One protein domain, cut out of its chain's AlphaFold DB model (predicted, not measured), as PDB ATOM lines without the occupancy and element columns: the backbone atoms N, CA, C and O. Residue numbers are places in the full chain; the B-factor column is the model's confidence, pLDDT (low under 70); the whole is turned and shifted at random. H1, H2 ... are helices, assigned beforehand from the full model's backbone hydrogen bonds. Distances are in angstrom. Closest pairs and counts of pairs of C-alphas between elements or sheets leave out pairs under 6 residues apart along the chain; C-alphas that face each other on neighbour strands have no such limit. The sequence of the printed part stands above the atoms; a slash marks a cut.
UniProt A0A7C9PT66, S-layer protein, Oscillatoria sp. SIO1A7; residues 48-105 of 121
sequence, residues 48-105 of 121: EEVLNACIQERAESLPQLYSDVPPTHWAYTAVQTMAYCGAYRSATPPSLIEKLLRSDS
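Overview. This is residues 48 to 105 of the 121 residues of the protein "S-layer protein" of Oscillatoria sp. SIO1A7 (UniProt A0A7C9PT66). Two short helices, H1 and H2, pack at a steep angle with their closest residues near their last ends, and a third, H3, is set off beyond H1, roughly side by side with it but with little contact. A long loop, residues 56 to 75, runs out from H1 to the end of the domain far from H3 and folds back into H2. The printed part has 58 residues with three named helices, H1, H2 and H3 along the chain, and no named strand; the class is all helix, though under half of the residues, 28 of 58, are in named elements. It is only just compact, close to loose, with a radius of gyration of the C-alphas of 12.4 A, and its outline is elongated, with spans of 35 by 23 by 15 A.

Along the chain. H1 is residues 48 to 55, 10.4 A from first to last C-alpha, and it begins at C-alpha 48 at (2.903, -1.364, -5.938). Residues 56 to 75 hold no named element. H2 is residues 76 to 85, 13.7 A long from first to last C-alpha, and it begins at C-alpha 76 at (-5.509, 11.998, 9.318). H3 is residues 94 to 103, 14.6 A long from first to last C-alpha, and it ends at C-alpha 103 at (8.337, 4.136, -16.012).

Arrangement. H1 and H2 touch, with 6 pairs of C-alphas within 8 A. Their closest C-alphas, those of Cys 54 and Cys 85, are 5.5 A apart. Their lines stand at a steep tilt of 59 degrees, and they run opposite ways. H1 and H3 are close but not clearly touching, with 1 pair of C-alphas within 8 A, those of Glu 48 and Leu 101 at 7.5 A. These two helices stand at a shallow tilt of 28 degrees and run opposite ways. H2 and H3 are apart, although they follow each other along the chain. In H1, H2 and H3 every pair of O i and N i+4 is within hydrogen-bond range.

Size, cuts and confidence. The two C-alphas farthest apart are those of Thr 72 and Ser 105, at 37.7 A, while the first and last printed C-alphas, those of Glu 48 and Ser 105, are 13.3 A apart. The printed part has no cut. The link from H1 to H2 is long, with 20 residues, and the link from H2 to H3 is short, with 8. The mean pLDDT of the printed part is 83.6. Confidence is low, under 70, at residues 88 to 92, residue 94 and residues 103 to 105.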
ATOM      1  N   GLU A  48       4.091  -0.589  -5.599       85.69
ATOM      2  CA  GLU A  48       2.903  -1.364  -5.938       85.69
ATOM      3  C   GLU A  48       1.895  -1.333  -4.787       85.69
ATOM      4  O   GLU A  48       0.705  -1.128  -5.023       85.69
ATOM      5  N   GLU A  49       2.361  -1.469  -3.541       89.00
ATOM      6  CA  GLU A  49       1.518  -1.363  -2.346       89.00
ATOM      7  C   GLU A  49       0.929   0.039  -2.187       89.00
ATOM      8  O   GLU A  49      -0.280   0.163  -1.973       89.00
ATOM      9  N   VAL A  50       1.744   1.088  -2.356       88.81
ATOM     10  CA  VAL A  50       1.268   2.480  -2.319       88.81
ATOM     11  C   VAL A  50       0.216   2.717  -3.404       88.81
ATOM     12  O   VAL A  50      -0.881   3.189  -3.114       88.81
ATOM     13  N   LEU A  51       0.508   2.340  -4.650       86.94
ATOM     14  CA  LEU A  51      -0.385   2.564  -5.786       86.94
ATOM     15  C   LEU A  51      -1.704   1.803  -5.625       86.94
ATOM     16  O   LEU A  51      -2.777   2.362  -5.849       86.94
ATOM     17  N   ASN A  52      -1.637   0.548  -5.183       87.00
ATOM     18  CA  ASN A  52      -2.810  -0.272  -4.918       87.00
ATOM     19  C   ASN A  52      -3.669   0.310  -3.784       87.00
ATOM     20  O   ASN A  52      -4.894   0.348  -3.900       87.00
ATOM     21  N   ALA A  53      -3.047   0.821  -2.718       89.75
ATOM     22  CA  ALA A  53      -3.758   1.525  -1.658       89.75
ATOM     23  C   ALA A  53      -4.431   2.806  -2.174       89.75
ATOM     24  O   ALA A  53      -5.575   3.073  -1.814       89.75
ATOM     25  N   CYS A  54      -3.784   3.558  -3.066       87.81
ATOM     26  CA  CYS A  54      -4.366   4.756  -3.671       87.81
ATOM     27  C   CYS A  54      -5.568   4.452  -4.575       87.81
ATOM     28  O   CYS A  54      -6.577   5.150  -4.503       87.81
ATOM     29  N   ILE A  55      -5.495   3.393  -5.387       86.62
ATOM     30  CA  ILE A  55      -6.602   2.955  -6.257       86.62
ATOM     31  C   ILE A  55      -7.801   2.481  -5.430       86.62
ATOM     32  O   ILE A  55      -8.944   2.721  -5.806       86.62
ATOM     33  N   GLN A  56      -7.541   1.811  -4.307       88.00
ATOM     34  CA  GLN A  56      -8.582   1.291  -3.423       88.00
ATOM     35  C   GLN A  56      -9.089   2.316  -2.401       88.00
ATOM     36  O   GLN A  56      -9.903   1.947  -1.562       88.00
ATOM     37  N   GLU A  57      -8.610   3.564  -2.446       88.56
ATOM     38  CA  GLU A  57      -8.941   4.609  -1.468       88.56
ATOM     39  C   GLU A  57      -8.603   4.215  -0.016       88.56
ATOM     40  O   GLU A  57      -9.307   4.585   0.914       88.56
ATOM     41  N   ARG A  58      -7.514   3.457   0.181       91.25
ATOM     42  CA  ARG A  58      -7.051   2.949   1.487       91.25
ATOM     43  C   ARG A  58      -5.672   3.471   1.885       91.25
ATOM     44  O   ARG A  58      -4.881   2.750   2.499       91.25
ATOM     45  N   ALA A  59      -5.350   4.711   1.528       91.06
ATOM     46  CA  ALA A  59      -4.058   5.326   1.856       91.06
ATOM     47  C   ALA A  59      -3.809   5.410   3.375       91.06
ATOM     48  O   ALA A  59      -2.673   5.370   3.826       91.06
ATOM     49  N   GLU A  60      -4.869   5.476   4.179       91.25
ATOM     50  CA  GLU A  60      -4.818   5.484   5.640       91.25
ATOM     51  C   GLU A  60      -4.330   4.164   6.258       91.25
ATOM     52  O   GLU A  60      -3.935   4.166   7.424       91.25
ATOM     53  N   SER A  61      -4.336   3.068   5.484       92.69
ATOM     54  CA  SER A  61      -3.785   1.763   5.880       92.69
ATOM     55  C   SER A  61      -2.268   1.653   5.704       92.69
ATOM     56  O   SER A  61      -1.656   0.727   6.235       92.69
ATOM     57  N   LEU A  62      -1.661   2.594   4.974       92.69
ATOM     58  CA  LEU A  62      -0.213   2.683   4.827       92.69
ATOM     59  C   LEU A  62       0.414   3.227   6.122       92.69
ATOM     60  O   LEU A  62      -0.271   3.904   6.898       92.69
ATOM     61  N   PRO A  63       1.708   2.969   6.380       93.69
ATOM     62  CA  PRO A  63       2.324   3.390   7.630       93.69
ATOM     63  C   PRO A  63       2.251   4.909   7.814       93.69
ATOM     64  O   PRO A  63       2.377   5.675   6.858       93.69
ATOM     65  N   GLN A  64       2.046   5.337   9.056       92.00
ATOM     66  CA  GLN A  64       1.872   6.744   9.404       92.00
ATOM     67  C   GLN A  64       3.135   7.555   9.081       92.00
ATOM     68  O   GLN A  64       4.215   7.258   9.587       92.00
ATOM     69  N   LEU A  65       2.972   8.607   8.277       89.50
ATOM     70  CA  LEU A  65       4.066   9.505   7.882       89.50
ATOM     71  C   LEU A  65       4.278  10.681   8.846       89.50
ATOM     72  O   LEU A  65       5.397  11.165   8.997       89.50
ATOM     73  N   TYR A  66       3.208  11.137   9.498       90.50
ATOM     74  CA  TYR A  66       3.190  12.366  10.295       90.50
ATOM     75  C   TYR A  66       2.871  12.049  11.752       90.50
ATOM     76  O   TYR A  66       1.752  11.654  12.073       90.50
ATOM     77  N   SER A  67       3.847  12.190  12.651       92.00
ATOM     78  CA  SER A  67       3.683  11.873  14.079       92.00
ATOM     79  C   SER A  67       2.777  12.856  14.830       92.00
ATOM     80  O   SER A  67       2.218  12.512  15.866       92.00
ATOM     81  N   ASP A  68       2.645  14.078  14.319       94.12
ATOM     82  CA  ASP A  68       1.818  15.169  14.842       94.12
ATOM     83  C   ASP A  68       0.334  15.049  14.455       94.12
ATOM     84  O   ASP A  68      -0.522  15.678  15.079       94.12
ATOM     85  N   VAL A  69       0.010  14.198  13.477       94.19
ATOM     86  CA  VAL A  69      -1.365  13.907  13.054       94.19
ATOM     87  C   VAL A  69      -1.712  12.454  13.411       94.19
ATOM     88  O   VAL A  69      -1.480  11.550  12.606       94.19
ATOM     89  N   PRO A  70      -2.257  12.181  14.612       95.19
ATOM     90  CA  PRO A  70      -2.603  10.821  15.017       95.19
ATOM     91  C   PRO A  70      -3.819  10.278  14.239       95.19
ATOM     92  O   PRO A  70      -4.638  11.073  13.770       95.19
ATOM     93  N   PRO A  71      -4.028   8.946  14.189       94.88
ATOM     94  CA  PRO A  71      -5.148   8.319  13.470       94.88
ATOM     95  C   PRO A  71      -6.551   8.794  13.868       94.88
ATOM     96  O   PRO A  71      -7.490   8.701  13.086       94.88
ATOM     97  N   THR A  72      -6.709   9.312  15.086       96.31
ATOM     98  CA  THR A  72      -7.981   9.846  15.594       96.31
ATOM     99  C   THR A  72      -8.245  11.295  15.174       96.31
ATOM    100  O   THR A  72      -9.316  11.826  15.458       96.31
ATOM    101  N   HIS A  73      -7.271  11.974  14.562       97.31
ATOM    102  CA  HIS A  73      -7.406  13.361  14.135       97.31
ATOM    103  C   HIS A  73      -8.257  13.457  12.861       97.31
ATOM    104  O   HIS A  73      -8.089  12.673  11.930       97.31
ATOM    105  N   TRP A  74      -9.126  14.469  12.771       96.94
ATOM    106  CA  TRP A  74     -10.048  14.650  11.636       96.94
ATOM    107  C   TRP A  74      -9.336  14.764  10.275       96.94
ATOM    108  O   TRP A  74      -9.903  14.413   9.245       96.94
ATOM    109  N   ALA A  75      -8.091  15.245  10.269       95.12
ATOM    110  CA  ALA A  75      -7.286  15.422   9.060       95.12
ATOM    111  C   ALA A  75      -6.449  14.189   8.674       95.12
ATOM    112  O   ALA A  75      -5.807  14.218   7.626       95.12
ATOM    113  N   TYR A  76      -6.426  13.130   9.492       94.50
ATOM    114  CA  TYR A  76      -5.509  11.998   9.318       94.50
ATOM    115  C   TYR A  76      -5.599  11.378   7.921       94.50
ATOM    116  O   TYR A  76      -4.607  11.334   7.197       94.50
ATOM    117  N   THR A  77      -6.806  10.987   7.506       92.56
ATOM    118  CA  THR A  77      -7.038  10.389   6.188       92.56
ATOM    119  C   THR A  77      -6.649  11.350   5.070       92.56
ATOM    120  O   THR A  77      -5.920  10.969   4.163       92.56
ATOM    121  N   ALA A  78      -7.062  12.619   5.151       91.31
ATOM    122  CA  ALA A  78      -6.779  13.600   4.106       91.31
ATOM    123  C   ALA A  78      -5.271  13.801   3.894       91.31
ATOM    124  O   ALA A  78      -4.802  13.798   2.754       91.31
ATOM    125  N   VAL A  79      -4.520  13.933   4.989       92.62
ATOM    126  CA  VAL A  79      -3.069  14.134   4.962       92.62
ATOM    127  C   VAL A  79      -2.348  12.872   4.474       92.62
ATOM    128  O   VAL A  79      -1.520  12.980   3.573       92.62
ATOM    129  N   GLN A  80      -2.711  11.679   4.967       91.75
ATOM    130  CA  GLN A  80      -2.161  10.402   4.480       91.75
ATOM    131  C   GLN A  80      -2.405  10.221   2.975       91.75
ATOM    132  O   GLN A  80      -1.475   9.935   2.225       91.75
ATOM    133  N   THR A  81      -3.636  10.444   2.499       91.25
ATOM    134  CA  THR A  81      -3.956  10.319   1.072       91.25
ATOM    135  C   THR A  81      -3.216  11.355   0.231       91.25
ATOM    136  O   THR A  81      -2.748  11.030  -0.853       91.25
ATOM    137  N   MET A  82      -3.092  12.608   0.686       89.69
ATOM    138  CA  MET A  82      -2.300  13.618  -0.032       89.69
ATOM    139  C   MET A  82      -0.826  13.226  -0.126       89.69
ATOM    140  O   MET A  82      -0.248  13.364  -1.200       89.69
ATOM    141  N   ALA A  83      -0.241  12.719   0.957       90.94
ATOM    142  CA  ALA A  83       1.173  12.374   0.998       90.94
ATOM    143  C   ALA A  83       1.517  11.143   0.153       90.94
ATOM    144  O   ALA A  83       2.495  11.172  -0.587       90.94
ATOM    145  N   TYR A  84       0.702  10.087   0.218       90.31
ATOM    146  CA  TYR A  84       0.954   8.863  -0.546       90.31
ATOM    147  C   TYR A  84       0.455   8.933  -1.987       90.31
ATOM    148  O   TYR A  84       1.126   8.459  -2.900       90.31
ATOM    149  N   CYS A  85      -0.728   9.506  -2.203       89.69
ATOM    150  CA  CYS A  85      -1.422   9.414  -3.484       89.69
ATOM    151  C   CYS A  85      -1.378  10.714  -4.286       89.69
ATOM    152  O   CYS A  85      -1.610  10.698  -5.492       89.69
ATOM    153  N   GLY A  86      -1.091  11.860  -3.663       84.38
ATOM    154  CA  GLY A  86      -1.108  13.154  -4.344       84.38
ATOM    155  C   GLY A  86      -2.421  13.388  -5.107       84.38
ATOM    156  O   GLY A  86      -3.512  13.385  -4.520       84.38
ATOM    157  N   ALA A  87      -2.296  13.584  -6.426       70.19
ATOM    158  CA  ALA A  87      -3.405  13.758  -7.368       70.19
ATOM    159  C   ALA A  87      -4.005  12.436  -7.895       70.19
ATOM    160  O   ALA A  87      -5.034  12.466  -8.569       70.19
ATOM    161  N   TYR A  88      -3.402  11.281  -7.596       64.38
ATOM    162  CA  TYR A  88      -3.958   9.971  -7.936       64.38
ATOM    163  C   TYR A  88      -5.138   9.667  -7.023       64.38
ATOM    164  O   TYR A  88      -4.977   9.177  -5.909       64.38
ATOM    165  N   ARG A  89      -6.342  10.008  -7.483       63.53
ATOM    166  CA  ARG A  89      -7.591   9.735  -6.764       63.53
ATOM    167  C   ARG A  89      -8.624   9.210  -7.738       63.53
ATOM    168  O   ARG A  89      -8.868   9.885  -8.733       63.53
ATOM    169  N   SER A  90      -9.166   8.025  -7.435       58.88
ATOM    170  CA  SER A  90     -10.404   7.346  -7.893       58.88
ATOM    171  C   SER A  90     -10.780   7.339  -9.387       58.88
ATOM    172  O   SER A  90     -11.706   6.642  -9.789       58.88
ATOM    173  N   ALA A  91     -10.061   8.065 -10.235       64.00
ATOM    174  CA  ALA A  91     -10.319   8.274 -11.653       64.00
ATOM    175  C   ALA A  91      -9.083   7.954 -12.504       64.00
ATOM    176  O   ALA A  91      -9.037   8.294 -13.685       64.00
ATOM    177  N   THR A  92      -8.064   7.322 -11.918       68.19
ATOM    178  CA  THR A  92      -6.860   6.920 -12.640       68.19
ATOM    179  C   THR A  92      -7.214   5.818 -13.641       68.19
ATOM    180  O   THR A  92      -7.575   4.718 -13.221       68.19
ATOM    181  N   PRO A  93      -7.116   6.069 -14.960       71.31
ATOM    182  CA  PRO A  93      -7.436   5.049 -15.945       71.31
ATOM    183  C   PRO A  93      -6.431   3.888 -15.855       71.31
ATOM    184  O   PRO A  93      -5.243   4.128 -15.621       71.31
ATOM    185  N   PRO A  94      -6.865   2.634 -16.076       68.38
ATOM    186  CA  PRO A  94      -6.021   1.452 -15.887       68.38
ATOM    187  C   PRO A  94      -4.746   1.459 -16.740       68.38
ATOM    188  O   PRO A  94      -3.693   1.023 -16.289       68.38
ATOM    189  N   SER A  95      -4.796   2.055 -17.931       75.44
ATOM    190  CA  SER A  95      -3.624   2.227 -18.797       75.44
ATOM    191  C   SER A  95      -2.554   3.162 -18.215       75.44
ATOM    192  O   SER A  95      -1.374   3.026 -18.541       75.44
ATOM    193  N   LEU A  96      -2.931   4.103 -17.342       75.25
ATOM    194  CA  LEU A  96      -1.987   4.991 -16.662       75.25
ATOM    195  C   LEU A  96      -1.286   4.274 -15.502       75.25
ATOM    196  O   LEU A  96      -0.107   4.523 -15.270       75.25
ATOM    197  N   ILE A  97      -1.969   3.337 -14.836       73.88
ATOM    198  CA  ILE A  97      -1.409   2.494 -13.765       73.88
ATOM    199  C   ILE A  97      -0.238   1.665 -14.306       73.88
ATOM    200  O   ILE A  97       0.857   1.707 -13.752       73.88
ATOM    201  N   GLU A  98      -0.435   0.962 -15.424       73.94
ATOM    202  CA  GLU A  98       0.621   0.147 -16.045       73.94
ATOM    203  C   GLU A  98       1.825   0.986 -16.479       73.94
ATOM    204  O   GLU A  98       2.976   0.566 -16.332       73.94
ATOM    205  N   LYS A  99       1.570   2.192 -16.998       76.38
ATOM    206  CA  LYS A  99       2.629   3.118 -17.395       76.38
ATOM    207  C   LYS A  99       3.439   3.579 -16.190       76.38
ATOM    208  O   LYS A  99       4.661   3.564 -16.261       76.38
ATOM    209  N   LEU A 100       2.781   3.929 -15.084       72.31
ATOM    210  CA  LEU A 100       3.471   4.277 -13.845       72.31
ATOM    211  C   LEU A 100       4.329   3.117 -13.372       72.31
ATOM    212  O   LEU A 100       5.497   3.328 -13.078       72.31
ATOM    213  N   LEU A 101       3.790   1.900 -13.308       71.94
ATOM    214  CA  LEU A 101       4.550   0.713 -12.901       71.94
ATOM    215  C   LEU A 101       5.783   0.474 -13.789       71.94
ATOM    216  O   LEU A 101       6.819   0.059 -13.286       71.94
ATOM    217  N   ARG A 102       5.706   0.792 -15.086       73.25
ATOM    218  CA  ARG A 102       6.807   0.591 -16.042       73.25
ATOM    219  C   ARG A 102       7.857   1.707 -16.051       73.25
ATOM    220  O   ARG A 102       9.034   1.413 -16.221       73.25
ATOM    221  N   SER A 103       7.448   2.968 -15.904       64.44
ATOM    222  CA  SER A 103       8.337   4.136 -16.012       64.44
ATOM    223  C   SER A 103       9.468   4.172 -14.972       64.44
ATOM    224  O   SER A 103      10.473   4.827 -15.211       64.44
ATOM    225  N   ASP A 104       9.351   3.433 -13.870       54.88
ATOM    226  CA  ASP A 104      10.346   3.393 -12.786       54.88
ATOM    227  C   ASP A 104      11.583   2.518 -13.092       54.88
ATOM    228  O   ASP A 104      12.545   2.528 -12.329       54.88
ATOM    229  N   SER A 105      11.597   1.754 -14.197       51.94
ATOM    230  CA  SER A 105      12.767   0.928 -14.562       51.94
ATOM    231  C   SER A 105      13.921   1.721 -15.194       51.94
ATOM    232  O   SER A 105      15.035   1.208 -15.235       51.94
TER     233      SER A 105